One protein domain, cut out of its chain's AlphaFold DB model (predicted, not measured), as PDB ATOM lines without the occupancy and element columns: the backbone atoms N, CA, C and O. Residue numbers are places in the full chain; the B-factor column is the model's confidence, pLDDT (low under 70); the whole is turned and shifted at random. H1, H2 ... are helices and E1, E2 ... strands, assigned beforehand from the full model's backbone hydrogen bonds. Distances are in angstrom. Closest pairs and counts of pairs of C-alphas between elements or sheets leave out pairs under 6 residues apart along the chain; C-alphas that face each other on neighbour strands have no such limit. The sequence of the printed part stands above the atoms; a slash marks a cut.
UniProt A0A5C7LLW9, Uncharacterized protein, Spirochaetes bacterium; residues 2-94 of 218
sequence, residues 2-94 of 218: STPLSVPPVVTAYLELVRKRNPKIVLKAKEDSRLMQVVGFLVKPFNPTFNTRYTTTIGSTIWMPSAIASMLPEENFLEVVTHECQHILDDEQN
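What this domain is: This is residues 2 to 94 of the 218 residues of an uncharacterized protein of Spirochaetes bacterium (UniProt A0A5C7LLW9). What shape do these atoms make? A small sheet of three short strands has one long helix, H5, over one face, and H1 runs side by side with H5; H2 and H3 make a second helical part at the other end of the longest axis, away from H1. What is it built of? The printed part has 93 residues with five named helices and three named strands, in the order H1 E1 H2 H3 E2 E3 H4 H5; it is mostly helix, in two layers, H5 on one face of a mixed sheet of order E1 E3 E2. How large is it? It is compact, with a radius of gyration of the C-alphas of 13.1 A and spans of 38 by 32 by 19 A.

Where its parts are: Which elements come first? H1, residues 9 to 19, begins at C-alpha 9 at (-47.466, -46.265, -30.764) and is 15.2 A long. E1 is residues 26 to 29, 10.1 A, and H2 is residues 34 to 43, 14.3 A. What follows? H3 is residues 50 to 53, 5.8 A; E2 is residues 56 to 58, 6.6 A; E3 is residues 61 to 64, 9.6 A. H4 is residues 66 to 69, 5.0 A, and H5, residues 74 to 93, is 28.4 A long and ends at C-alpha 93 at (-62.748, -41.184, -53.151).

How they stand to each other: How do the strands pair? E1 and E3 are parallel at 31 degrees, with N 62 and O 26 at 2.8 A, within hydrogen-bond range. E2 and E3 form an antiparallel hairpin at 162 degrees, with N 63 and O 56 at 2.8 A, also within that range. Where are H5 and H1? H5 is on the sheet at a height over the sheet of 9.5 A, over E3, and runs along the strands at 26 degrees to E3 on the local plane. H1 touches H5 at a shallow tilt of 9 degrees, the same way, the closest C-alphas being those of Val 11 and Leu 78, 5.4 A apart. Where are the other helices? H2 touches H3, the closest C-alphas being those of Gly 40 and Asn 51, 5.8 A apart. H3 and H4 only just touch, with 3 pairs of C-alphas within 8 A, the closest being those of Arg 53 and Ile 68, 6.8 A apart. H1 and H2 are apart. Are the helix backbones complete? In H1, H2 and H5 every O i to N i+4 pair is within hydrogen-bond range; H3 and H4 are too short for such a pair.

The domain as a whole: How far does it reach? The two C-alphas farthest apart are those of Lys 20 and Pro 45, 39.4 A. Is anything missing or long? The printed part has no cut, and no link is long. Where is confidence low? The mean pLDDT of the printed part is 93.2, and residues 2 to 3 are under 70.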
ATOM      1  N   SER A   2     -30.305 -38.653 -41.582       55.47
ATOM      2  CA  SER A   2     -31.587 -38.146 -41.091       55.47
ATOM      3  C   SER A   2     -31.918 -38.826 -39.765       55.47
ATOM      4  O   SER A   2     -31.686 -40.023 -39.594       55.47
ATOM      5  N   THR A   3     -32.409 -38.052 -38.802       61.62
ATOM      6  CA  THR A   3     -32.942 -38.611 -37.560       61.62
ATOM      7  C   THR A   3     -34.203 -39.400 -37.916       61.62
ATOM      8  O   THR A   3     -35.091 -38.816 -38.551       61.62
ATOM      9  N   PRO A   4     -34.293 -40.694 -37.552       74.56
ATOM     10  CA  PRO A   4     -35.481 -41.485 -37.830       74.56
ATOM     11  C   PRO A   4     -36.706 -40.813 -37.211       74.56
ATOM     12  O   PRO A   4     -36.639 -40.262 -36.111       74.56
ATOM     13  N   LEU A   5     -37.819 -40.835 -37.944       88.12
ATOM     14  CA  LEU A   5     -39.069 -40.253 -37.479       88.12
ATOM     15  C   LEU A   5     -39.547 -41.035 -36.249       88.12
ATOM     16  O   LEU A   5     -39.908 -42.205 -36.361       88.12
ATOM     17  N   SER A   6     -39.532 -40.400 -35.078       90.06
ATOM     18  CA  SER A   6     -40.071 -40.992 -33.854       90.06
ATOM     19  C   SER A   6     -41.594 -40.945 -33.917       90.06
ATOM     20  O   SER A   6     -42.181 -39.873 -33.790       90.06
ATOM     21  N   VAL A   7     -42.232 -42.091 -34.164       95.19
ATOM     22  CA  VAL A   7     -43.690 -42.199 -34.311       95.19
ATOM     23  C   VAL A   7     -44.280 -42.836 -33.050       95.19
ATOM     24  O   VAL A   7     -43.887 -43.954 -32.711       95.19
ATOM     25  N   PRO A   8     -45.227 -42.175 -32.357       96.38
ATOM     26  CA  PRO A   8     -45.876 -42.758 -31.189       96.38
ATOM     27  C   PRO A   8     -46.629 -44.066 -31.511       96.38
ATOM     28  O   PRO A   8     -47.162 -44.212 -32.620       96.38
ATOM     29  N   PRO A   9     -46.745 -45.008 -30.553       97.06
ATOM     30  CA  PRO A   9     -47.466 -46.265 -30.764       97.06
ATOM     31  C   PRO A   9     -48.918 -46.068 -31.221       97.06
ATOM     32  O   PRO A   9     -49.357 -46.754 -32.142       97.06
ATOM     33  N   VAL A  10     -49.631 -45.080 -30.661       97.31
ATOM     34  CA  VAL A  10     -51.019 -44.781 -31.059       97.31
ATOM     35  C   VAL A  10     -51.130 -44.371 -32.526       97.31
ATOM     36  O   VAL A  10     -52.048 -44.785 -33.226       97.31
ATOM     37  N   VAL A  11     -50.162 -43.601 -33.028       97.56
ATOM     38  CA  VAL A  11     -50.134 -43.150 -34.423       97.56
ATOM     39  C   VAL A  11     -49.873 -44.332 -35.346       97.56
ATOM     40  O   VAL A  11     -50.486 -44.437 -36.406       97.56
ATOM     41  N   THR A  12     -49.004 -45.253 -34.930       97.19
ATOM     42  CA  THR A  12     -48.741 -46.489 -35.675       97.19
ATOM     43  C   THR A  12     -50.005 -47.344 -35.773       97.19
ATOM     44  O   THR A  12     -50.389 -47.723 -36.879       97.19
ATOM     45  N   ALA A  13     -50.706 -47.554 -34.655       97.75
ATOM     46  CA  ALA A  13     -51.961 -48.306 -34.621       97.75
ATOM     47  C   ALA A  13     -53.075 -47.637 -35.449       97.75
ATOM     48  O   ALA A  13     -53.801 -48.312 -36.182       97.75
ATOM     49  N   TYR A  14     -53.185 -46.307 -35.394       98.12
ATOM     50  CA  TYR A  14     -54.137 -45.566 -36.221       98.12
ATOM     51  C   TYR A  14     -53.825 -45.714 -37.715       98.12
ATOM     52  O   TYR A  14     -54.711 -46.011 -38.515       98.12
ATOM     53  N   LEU A  15     -52.556 -45.576 -38.108       97.75
ATOM     54  CA  LEU A  15     -52.142 -45.781 -39.496       97.75
ATOM     55  C   LEU A  15     -52.436 -47.208 -39.968       97.75
ATOM     56  O   LEU A  15     -52.842 -47.385 -41.112       97.75
ATOM     57  N   GLU A  16     -52.261 -48.223 -39.121       97.31
ATOM     58  CA  GLU A  16     -52.653 -49.602 -39.434       97.31
ATOM     59  C   GLU A  16     -54.161 -49.746 -39.661       97.31
ATOM     60  O   GLU A  16     -54.564 -50.425 -40.608       97.31
ATOM     61  N   LEU A  17     -54.994 -49.082 -38.854       96.50
ATOM     62  CA  LEU A  17     -56.444 -49.044 -39.055       96.50
ATOM     63  C   LEU A  17     -56.794 -48.437 -40.418       96.50
ATOM     64  O   LEU A  17     -57.462 -49.088 -41.221       96.50
ATOM     65  N   VAL A  18     -56.304 -47.229 -40.712       95.94
ATOM     66  CA  VAL A  18     -56.633 -46.521 -41.963       95.94
ATOM     67  C   VAL A  18     -56.067 -47.257 -43.185       95.94
ATOM     68  O   VAL A  18     -56.707 -47.311 -44.238       95.94
ATOM     69  N   ARG A  19     -54.908 -47.916 -43.054       96.44
ATOM     70  CA  ARG A  19     -54.309 -48.731 -44.126       96.44
ATOM     71  C   ARG A  19     -55.150 -49.931 -44.541       96.44
ATOM     72  O   ARG A  19     -54.980 -50.400 -45.663       96.44
ATOM     73  N   LYS A  20     -56.079 -50.407 -43.703       94.12
ATOM     74  CA  LYS A  20     -57.052 -51.435 -44.117       94.12
ATOM     75  C   LYS A  20     -57.925 -50.954 -45.276       94.12
ATOM     76  O   LYS A  20     -58.344 -51.769 -46.090       94.12
ATOM     77  N   ARG A  21     -58.181 -49.644 -45.353       90.62
ATOM     78  CA  ARG A  21     -58.884 -48.998 -46.468       90.62
ATOM     79  C   ARG A  21     -57.925 -48.581 -47.572       90.62
ATOM     80  O   ARG A  21     -58.168 -48.908 -48.726       90.62
ATOM     81  N   ASN A  22     -56.820 -47.928 -47.206       93.56
ATOM     82  CA  ASN A  22     -55.822 -47.455 -48.160       93.56
ATOM     83  C   ASN A  22     -54.406 -47.944 -47.806       93.56
ATOM     84  O   ASN A  22     -53.656 -47.250 -47.104       93.56
ATOM     85  N   PRO A  23     -53.984 -49.112 -48.329       95.44
ATOM     86  CA  PRO A  23     -52.684 -49.704 -48.008       95.44
ATOM     87  C   PRO A  23     -51.479 -48.855 -48.428       95.44
ATOM     88  O   PRO A  23     -50.360 -49.112 -47.990       95.44
ATOM     89  N   LYS A  24     -51.681 -47.850 -49.291       96.38
ATOM     90  CA  LYS A  24     -50.611 -46.999 -49.825       96.38
ATOM     91  C   LYS A  24     -50.228 -45.863 -48.878       96.38
ATOM     92  O   LYS A  24     -49.255 -45.172 -49.171       96.38
ATOM     93  N   ILE A  25     -50.965 -45.644 -47.781       97.12
ATOM     94  CA  ILE A  25     -50.672 -44.565 -46.832       97.12
ATOM     95  C   ILE A  25     -49.327 -44.802 -46.144       97.12
ATOM     96  O   ILE A  25     -49.134 -45.791 -45.430       97.12
ATOM     97  N   VAL A  26     -48.398 -43.860 -46.289       96.31
ATOM     98  CA  VAL A  26     -47.088 -43.911 -45.626       96.31
ATOM     99  C   VAL A  26     -46.777 -42.582 -44.953       96.31
ATOM    100  O   VAL A  26     -46.953 -41.526 -45.546       96.31
ATOM    101  N   LEU A  27     -46.263 -42.646 -43.727       96.88
ATOM    102  CA  LEU A  27     -45.697 -41.509 -43.011       96.88
ATOM    103  C   LEU A  27     -44.170 -41.571 -43.129       96.88
ATOM    104  O   LEU A  27     -43.576 -42.610 -42.835       96.88
ATOM    105  N   LYS A  28     -43.537 -40.491 -43.594       95.88
ATOM    106  CA  LYS A  28     -42.085 -40.406 -43.803       95.88
ATOM    107  C   LYS A  28     -41.514 -39.092 -43.279       95.88
ATOM    108  O   LYS A  28     -42.196 -38.066 -43.282       95.88
ATOM    109  N   ALA A  29     -40.238 -39.124 -42.897       95.06
ATOM    110  CA  ALA A  29     -39.483 -37.919 -42.585       95.06
ATOM    111  C   ALA A  29     -39.312 -37.065 -43.850       95.06
ATOM    112  O   ALA A  29     -38.959 -37.568 -44.923       95.06
ATOM    113  N   LYS A  30     -39.569 -35.761 -43.739       93.75
ATOM    114  CA  LYS A  30     -39.472 -34.817 -44.866       93.75
ATOM    115  C   LYS A  30     -38.030 -34.684 -45.371       93.75
ATOM    116  O   LYS A  30     -37.802 -34.478 -46.563       93.75
ATOM    117  N   GLU A  31     -37.069 -34.864 -44.472       92.06
ATOM    118  CA  GLU A  31     -35.627 -34.811 -44.699       92.06
ATOM    119  C   GLU A  31     -35.138 -35.882 -45.689       92.06
ATOM    120  O   GLU A  31     -34.178 -35.638 -46.423       92.06
ATOM    121  N   ASP A  32     -35.834 -37.020 -45.772       90.12
ATOM    122  CA  ASP A  32     -35.475 -38.149 -46.640       90.12
ATOM    123  C   ASP A  32     -35.864 -37.935 -48.113       90.12
ATOM    124  O   ASP A  32     -35.485 -38.714 -48.992       90.12
ATOM    125  N   SER A  33     -36.630 -36.884 -48.417       92.38
ATOM    126  CA  SER A  33     -37.197 -36.665 -49.745       92.38
ATOM    127  C   SER A  33     -36.487 -35.559 -50.512       92.38
ATOM    128  O   SER A  33     -36.650 -34.371 -50.227       92.38
ATOM    129  N   ARG A  34     -35.782 -35.936 -51.587       93.25
ATOM    130  CA  ARG A  34     -35.235 -34.967 -52.558       93.25
ATOM    131  C   ARG A  34     -36.328 -34.085 -53.160       93.25
ATOM    132  O   ARG A  34     -36.104 -32.899 -53.367       93.25
ATOM    133  N   LEU A  35     -37.518 -34.647 -53.394       93.38
ATOM    134  CA  LEU A  35     -38.665 -33.884 -53.880       93.38
ATOM    135  C   LEU A  35     -39.036 -32.771 -52.889       93.38
ATOM    136  O   LEU A  35     -39.180 -31.626 -53.300       93.38
ATOM    137  N   MET A  36     -39.133 -33.080 -51.591       93.44
ATOM    138  CA  MET A  36     -39.457 -32.076 -50.568       93.44
ATOM    139  C   MET A  36     -38.368 -31.013 -50.436       93.44
ATOM    140  O   MET A  36     -38.679 -29.839 -50.255       93.44
ATOM    141  N   GLN A  37     -37.098 -31.387 -50.592       93.25
ATOM    142  CA  GLN A  37     -35.992 -30.429 -50.604       93.25
ATOM    143  C   GLN A  37     -36.092 -29.457 -51.790       93.25
ATOM    144  O   GLN A  37     -35.947 -28.250 -51.592       93.25
ATOM    145  N   VAL A  38     -36.405 -29.955 -52.994       94.88
ATOM    146  CA  VAL A  38     -36.613 -29.122 -54.194       94.88
ATOM    147  C   VAL A  38     -37.833 -28.220 -54.033       94.88
ATOM    148  O   VAL A  38     -37.726 -27.014 -54.239       94.88
ATOM    149  N   VAL A  39     -38.977 -28.770 -53.616       92.81
ATOM    150  CA  VAL A  39     -40.192 -27.978 -53.364       92.81
ATOM    151  C   VAL A  39     -39.906 -26.903 -52.321       92.81
ATOM    152  O   VAL A  39     -40.189 -25.733 -52.557       92.81
ATOM    153  N   GLY A  40     -39.264 -27.269 -51.210       92.56
ATOM    154  CA  GLY A  40     -38.868 -26.344 -50.156       92.56
ATOM    155  C   GLY A  40     -37.942 -25.230 -50.635       92.56
ATOM    156  O   GLY A  40     -38.093 -24.096 -50.193       92.56
ATOM    157  N   PHE A  41     -37.024 -25.516 -51.561       94.19
ATOM    158  CA  PHE A  41     -36.187 -24.499 -52.194       94.19
ATOM    159  C   PHE A  41     -37.013 -23.524 -53.045       94.19
ATOM    160  O   PHE A  41     -36.848 -22.313 -52.903       94.19
ATOM    161  N   LEU A  42     -37.933 -24.036 -53.870       92.19
ATOM    162  CA  LEU A  42     -38.786 -23.222 -54.744       92.19
ATOM    163  C   LEU A  42     -39.745 -22.321 -53.959       92.19
ATOM    164  O   LEU A  42     -39.938 -21.163 -54.323       92.19
ATOM    165  N   VAL A  43     -40.328 -22.830 -52.871       89.56
ATOM    166  CA  VAL A  43     -41.287 -22.064 -52.058       89.56
ATOM    167  C   VAL A  43     -40.616 -21.187 -51.006       89.56
ATOM    168  O   VAL A  43     -41.292 -20.353 -50.411       89.56
ATOM    169  N   LYS A  44     -39.303 -21.322 -50.777       91.62
ATOM    170  CA  LYS A  44     -38.553 -20.591 -49.741       91.62
ATOM    171  C   LYS A  44     -38.801 -19.072 -49.715       91.62
ATOM    172  O   LYS A  44     -38.901 -18.550 -48.605       91.62
ATOM    173  N   PRO A  45     -38.920 -18.353 -50.852       90.31
ATOM    174  CA  PRO A  45     -39.200 -16.912 -50.835       90.31
ATOM    175  C   PRO A  45     -40.542 -16.546 -50.184       90.31
ATOM    176  O   PRO A  45     -40.688 -15.438 -49.679       90.31
ATOM    177  N   PHE A  46     -41.502 -17.474 -50.175       85.31
ATOM    178  CA  PHE A  46     -42.862 -17.264 -49.674       85.31
ATOM    179  C   PHE A  46     -43.132 -18.023 -48.367       85.31
ATOM    180  O   PHE A  46     -43.874 -17.550 -47.513       85.31
ATOM    181  N   ASN A  47     -42.517 -19.196 -48.197       87.62
ATOM    182  CA  ASN A  47     -42.632 -20.052 -47.022       87.62
ATOM    183  C   ASN A  47     -41.248 -20.608 -46.620       87.62
ATOM    184  O   ASN A  47     -40.926 -21.770 -46.893       87.62
ATOM    185  N   PRO A  48     -40.405 -19.797 -45.954       88.75
ATOM    186  CA  PRO A  48     -39.039 -20.185 -45.599       88.75
ATOM    187  C   PRO A  48     -38.977 -21.333 -44.584       88.75
ATOM    188  O   PRO A  48     -37.934 -21.968 -44.431       88.75
ATOM    189  N   THR A  49     -40.081 -21.611 -43.889       90.81
ATOM    190  CA  THR A  49     -40.188 -22.660 -42.872       90.81
ATOM    191  C   THR A  49     -40.900 -23.915 -43.382       90.81
ATOM    192  O   THR A  49     -41.132 -24.835 -42.600       90.81
ATOM    193  N   PHE A  50     -41.179 -24.021 -44.690       90.56
ATOM    194  CA  PHE A  50     -41.860 -25.169 -45.306       90.56
ATOM    195  C   PHE A  50     -41.268 -26.526 -44.890       90.56
ATOM    196  O   PHE A  50     -42.004 -27.436 -44.510       90.56
ATOM    197  N   ASN A  51     -39.941 -26.670 -44.923       90.75
ATOM    198  CA  ASN A  51     -39.276 -27.938 -44.602       90.75
ATOM    199  C   ASN A  51     -39.159 -28.228 -43.101       90.75
ATOM    200  O   ASN A  51     -38.841 -29.353 -42.742       90.75
ATOM    201  N   THR A  52     -39.398 -27.243 -42.235       91.06
ATOM    202  CA  THR A  52     -39.131 -27.358 -40.793       91.06
ATOM    203  C   THR A  52     -40.370 -27.223 -39.922       91.06
ATOM    204  O   THR A  52     -40.316 -27.612 -38.762       91.06
ATOM    205  N   ARG A  53     -41.469 -26.663 -40.445       89.94
ATOM    206  CA  ARG A  53     -42.692 -26.360 -39.680       89.94
ATOM    207  C   ARG A  53     -43.983 -26.938 -40.255       89.94
ATOM    208  O   ARG A  53     -44.995 -26.892 -39.569       89.94
ATOM    209  N   TYR A  54     -43.956 -27.485 -41.469       91.06
ATOM    210  CA  TYR A  54     -45.169 -27.947 -42.141       91.06
ATOM    211  C   TYR A  54     -45.091 -29.427 -42.487       91.06
ATOM    212  O   TYR A  54     -44.185 -29.865 -43.209       91.06
ATOM    213  N   THR A  55     -46.090 -30.170 -42.021       94.44
ATOM    214  CA  THR A  55     -46.441 -31.476 -42.578       94.44
ATOM    215  C   THR A  55     -47.050 -31.262 -43.962       94.44
ATOM    216  O   THR A  55     -47.647 -30.224 -44.242       94.44
ATOM    217  N   THR A  56     -46.779 -32.164 -44.897       93.19
ATOM    218  CA  THR A  56     -47.274 -32.039 -46.270       93.19
ATOM    219  C   THR A  56     -47.635 -33.403 -46.809       93.19
ATOM    220  O   THR A  56     -46.801 -34.307 -46.792       93.19
ATOM    221  N   THR A  57     -48.832 -33.527 -47.360       95.12
ATOM    222  CA  THR A  57     -49.277 -34.748 -48.024       95.12
ATOM    223  C   THR A  57     -49.166 -34.616 -49.537       95.12
ATOM    224  O   THR A  57     -49.620 -33.637 -50.125       95.12
ATOM    225  N   ILE A  58     -48.536 -35.602 -50.183       92.44
ATOM    226  CA  ILE A  58     -48.523 -35.740 -51.646       92.44
ATOM    227  C   ILE A  58     -48.885 -37.176 -52.009       92.44
ATOM    228  O   ILE A  58     -48.169 -38.119 -51.653       92.44
ATOM    229  N   GLY A  59     -49.982 -37.336 -52.751       93.12
ATOM    230  CA  GLY A  59     -50.566 -38.649 -53.013       93.12
ATOM    231  C   GLY A  59     -50.883 -39.342 -51.688       93.12
ATOM    232  O   GLY A  59     -51.471 -38.738 -50.804       93.12
ATOM    233  N   SER A  60     -50.421 -40.578 -51.512       96.19
ATOM    234  CA  SER A  60     -50.616 -41.337 -50.267       96.19
ATOM    235  C   SER A  60     -49.464 -41.189 -49.260       96.19
ATOM    236  O   SER A  60     -49.342 -42.002 -48.350       96.19
ATOM    237  N   THR A  61     -48.562 -40.214 -49.422       97.00
ATOM    238  CA  THR A  61     -47.421 -40.037 -48.504       97.00
ATOM    239  C   THR A  61     -47.539 -38.753 -47.697       97.00
ATOM    240  O   THR A  61     -47.575 -37.665 -48.271       97.00
ATOM    241  N   ILE A  62     -47.516 -38.896 -46.373       97.62
ATOM    242  CA  ILE A  62     -47.456 -37.817 -45.389       97.62
ATOM    243  C   ILE A  62     -45.979 -37.546 -45.081       97.62
ATOM    244  O   ILE A  62     -45.269 -38.423 -44.583       97.62
ATOM    245  N   TRP A  63     -45.507 -36.340 -45.382       96.44
ATOM    246  CA  TRP A  63     -44.140 -35.892 -45.128       96.44
ATOM    247  C   TRP A  63     -44.108 -34.976 -43.911       96.44
ATOM    248  O   TRP A  63     -44.535 -33.824 -43.990       96.44
ATOM    249  N   MET A  64     -43.572 -35.471 -42.799       96.19
ATOM    250  CA  MET A  64     -43.471 -34.726 -41.544       96.19
ATOM    251  C   MET A  64     -42.001 -34.411 -41.227       96.19
ATOM    252  O   MET A  64     -41.169 -35.312 -41.310       96.19
ATOM    253  N   PRO A  65     -41.645 -33.166 -40.866       94.88
ATOM    254  CA  PRO A  65     -40.296 -32.852 -40.394       94.88
ATOM    255  C   PRO A  65     -39.974 -33.584 -39.083       94.88
ATOM    256  O   PRO A  65     -40.731 -33.469 -38.113       94.88
ATOM    257  N   SER A  66     -38.834 -34.278 -39.011       93.50
ATOM    258  CA  SER A  66     -38.440 -35.056 -37.822       93.50
ATOM    259  C   SER A  66     -38.310 -34.200 -36.557       93.50
ATOM    260  O   SER A  66     -38.597 -34.662 -35.450       93.50
ATOM    261  N   ALA A  67     -37.922 -32.930 -36.710       91.12
ATOM    262  CA  ALA A  67     -37.844 -31.986 -35.596       91.12
ATOM    263  C   ALA A  67     -39.220 -31.701 -34.967       91.12
ATOM    264  O   ALA A  67     -39.324 -31.647 -33.746       91.12
ATOM    265  N   ILE A  68     -40.276 -31.569 -35.779       91.38
ATOM    266  CA  ILE A  68     -41.645 -31.373 -35.277       91.38
ATOM    267  C   ILE A  68     -42.142 -32.650 -34.614       91.38
ATOM    268  O   ILE A  68     -42.648 -32.605 -33.498       91.38
ATOM    269  N   ALA A  69     -41.955 -33.786 -35.288       92.62
ATOM    270  CA  ALA A  69     -42.361 -35.097 -34.795       92.62
ATOM    271  C   ALA A  69     -41.814 -35.394 -33.388       92.62
ATOM    272  O   ALA A  69     -42.504 -35.983 -32.567       92.62
ATOM    273  N   SER A  70     -40.596 -34.928 -33.096       90.50
ATOM    274  CA  SER A  70     -39.943 -35.112 -31.794       90.50
ATOM    275  C   SER A  70     -40.435 -34.156 -30.698       90.50
ATOM    276  O   SER A  70     -40.174 -34.397 -29.525       90.50
ATOM    277  N   MET A  71     -41.098 -33.054 -31.062       91.56
ATOM    278  CA  MET A  71     -41.569 -32.022 -30.126       91.56
ATOM    279  C   MET A  71     -43.077 -32.084 -29.869       91.56
ATOM    280  O   MET A  71     -43.548 -31.514 -28.885       91.56
ATOM    281  N   LEU A  72     -43.847 -32.721 -30.757       93.12
ATOM    282  CA  LEU A  72     -45.296 -32.813 -30.613       93.12
ATOM    283  C   LEU A  72     -45.683 -33.805 -29.505       93.12
ATOM    284  O   LEU A  72     -45.217 -34.946 -29.523       93.12
ATOM    285  N   PRO A  73     -46.592 -33.418 -28.591       94.62
ATOM    286  CA  PRO A  73     -47.290 -34.378 -27.746       94.62
ATOM    287  C   PRO A  73     -47.982 -35.448 -28.595       94.62
ATOM    288  O   PRO A  73     -48.460 -35.149 -29.692       94.62
ATOM    289  N   GLU A  74     -48.076 -36.669 -28.066       95.00
ATOM    290  CA  GLU A  74     -48.668 -37.821 -28.760       95.00
ATOM    291  C   GLU A  74     -50.045 -37.498 -29.366       95.00
ATOM    292  O   GLU A  74     -50.288 -37.760 -30.542       95.00
ATOM    293  N   GLU A  75     -50.912 -36.868 -28.576       94.50
ATOM    294  CA  GLU A  75     -52.262 -36.454 -28.968       94.50
ATOM    295  C   GLU A  75     -52.268 -35.500 -30.174       94.50
ATOM    296  O   GLU A  75     -53.050 -35.681 -31.106       94.50
ATOM    297  N   ASN A  76     -51.358 -34.524 -30.207       95.00
ATOM    298  CA  ASN A  76     -51.269 -33.550 -31.297       95.00
ATOM    299  C   ASN A  76     -50.609 -34.162 -32.535       95.00
ATOM    300  O   ASN A  76     -50.951 -33.804 -33.660       95.00
ATOM    301  N   PHE A  77     -49.672 -35.098 -32.351       97.31
ATOM    302  CA  PHE A  77     -49.114 -35.876 -33.454       97.31
ATOM    303  C   PHE A  77     -50.226 -36.677 -34.133       97.31
ATOM    304  O   PHE A  77     -50.387 -36.606 -35.353       97.31
ATOM    305  N   LEU A  78     -51.010 -37.411 -33.341       98.00
ATOM    306  CA  LEU A  78     -52.132 -38.198 -33.834       98.00
ATOM    307  C   LEU A  78     -53.161 -37.317 -34.546       98.00
ATOM    308  O   LEU A  78     -53.597 -37.681 -35.634       98.00
ATOM    309  N   GLU A  79     -53.496 -36.153 -33.988       97.44
ATOM    310  CA  GLU A  79     -54.401 -35.178 -34.607       97.44
ATOM    311  C   GLU A  79     -53.908 -34.746 -35.998       97.44
ATOM    312  O   GLU A  79     -54.649 -34.848 -36.978       97.44
ATOM    313  N   VAL A  80     -52.633 -34.349 -36.114       97.00
ATOM    314  CA  VAL A  80     -52.023 -33.947 -37.392       97.00
ATOM    315  C   VAL A  80     -52.034 -35.102 -38.390       97.00
ATOM    316  O   VAL A  80     -52.446 -34.922 -39.530       97.00
ATOM    317  N   VAL A  81     -51.636 -36.310 -37.990       98.12
ATOM    318  CA  VAL A  81     -51.659 -37.468 -38.902       98.12
ATOM    319  C   VAL A  81     -53.084 -37.819 -39.327       98.12
ATOM    320  O   VAL A  81     -53.312 -38.133 -40.491       98.12
ATOM    321  N   THR A  82     -54.053 -37.722 -38.418       98.12
ATOM    322  CA  THR A  82     -55.473 -37.961 -38.709       98.12
ATOM    323  C   THR A  82     -55.995 -36.961 -39.737       98.12
ATOM    324  O   THR A  82     -56.657 -37.371 -40.689       98.12
ATOM    325  N   HIS A  83     -55.662 -35.675 -39.583       97.75
ATOM    326  CA  HIS A  83     -55.969 -34.620 -40.552       97.75
ATOM    327  C   HIS A  83     -55.408 -34.954 -41.941       97.75
ATOM    328  O   HIS A  83     -56.143 -34.981 -42.924       97.75
ATOM    329  N   GLU A  84     -54.120 -35.284 -42.024       97.88
ATOM    330  CA  GLU A  84     -53.463 -35.606 -43.295       97.88
ATOM    331  C   GLU A  84     -54.029 -36.881 -43.942       97.88
ATOM    332  O   GLU A  84     -54.180 -36.951 -45.160       97.88
ATOM    333  N   CYS A  85     -54.413 -37.883 -43.145       97.69
ATOM    334  CA  CYS A  85     -55.110 -39.065 -43.647       97.69
ATOM    335  C   CYS A  85     -56.458 -38.716 -44.293       97.69
ATOM    336  O   CYS A  85     -56.801 -39.349 -45.290       97.69
ATOM    337  N   GLN A  86     -57.205 -37.730 -43.782       96.19
ATOM    338  CA  GLN A  86     -58.467 -37.316 -44.410       96.19
ATOM    339  C   GLN A  86     -58.244 -36.774 -45.821       96.19
ATOM    340  O   GLN A  86     -58.959 -37.189 -46.728       96.19
ATOM    341  N   HIS A  87     -57.198 -35.972 -46.043       96.62
ATOM    342  CA  HIS A  87     -56.842 -35.502 -47.388       96.62
ATOM    343  C   HIS A  87     -56.535 -36.655 -48.348       96.62
ATOM    344  O   HIS A  87     -56.925 -36.618 -49.513       96.62
ATOM    345  N   ILE A  88     -55.871 -37.711 -47.867       96.81
ATOM    346  CA  ILE A  88     -55.585 -38.897 -48.690       96.81
ATOM    347  C   ILE A  88     -56.872 -39.658 -49.025       96.81
ATOM    348  O   ILE A  88     -57.043 -40.102 -50.160       96.81
ATOM    349  N   LEU A  89     -57.768 -39.826 -48.050       94.56
ATOM    350  CA  LEU A  89     -59.043 -40.513 -48.257       94.56
ATOM    351  C   LEU A  89     -59.967 -39.715 -49.190       94.56
ATOM    352  O   LEU A  89     -60.651 -40.310 -50.020       94.56
ATOM    353  N   ASP A  90     -59.956 -38.386 -49.097       94.56
ATOM    354  CA  ASP A  90     -60.684 -37.497 -50.004       94.56
ATOM    355  C   ASP A  90     -60.135 -37.587 -51.445       94.56
ATOM    356  O   ASP A  90     -60.919 -37.702 -52.394       94.56
ATOM    357  N   ASP A  91     -58.807 -37.642 -51.621       95.25
ATOM    358  CA  ASP A  91     -58.177 -37.897 -52.928       95.25
ATOM    359  C   ASP A  91     -58.498 -39.299 -53.469       95.25
ATOM    360  O   ASP A  91     -58.674 -39.480 -54.668       95.25
ATOM    361  N   GLU A  92     -58.599 -40.317 -52.617       93.56
ATOM    362  CA  GLU A  92     -58.941 -41.674 -53.051       93.56
ATOM    363  C   GLU A  92     -60.396 -41.794 -53.512       93.56
ATOM    364  O   GLU A  92     -60.669 -42.454 -54.516       93.56
ATOM    365  N   GLN A  93     -61.327 -41.140 -52.810       92.38
ATOM    366  CA  GLN A  93     -62.748 -41.184 -53.151       92.38
ATOM    367  C   GLN A  93     -63.028 -40.515 -54.498       92.38
ATOM    368  O   GLN A  93     -63.792 -41.050 -55.300       92.38
ATOM    369  N   ASN A  94     -62.428 -39.348 -54.758       92.25
ATOM    370  CA  ASN A  94     -62.656 -38.603 -55.995       92.25
ATOM    371  C   ASN A  94     -61.365 -37.926 -56.496       92.25
ATOM    372  O   ASN A  94     -61.265 -36.700 -56.450       92.25
TER     373      ASN A  94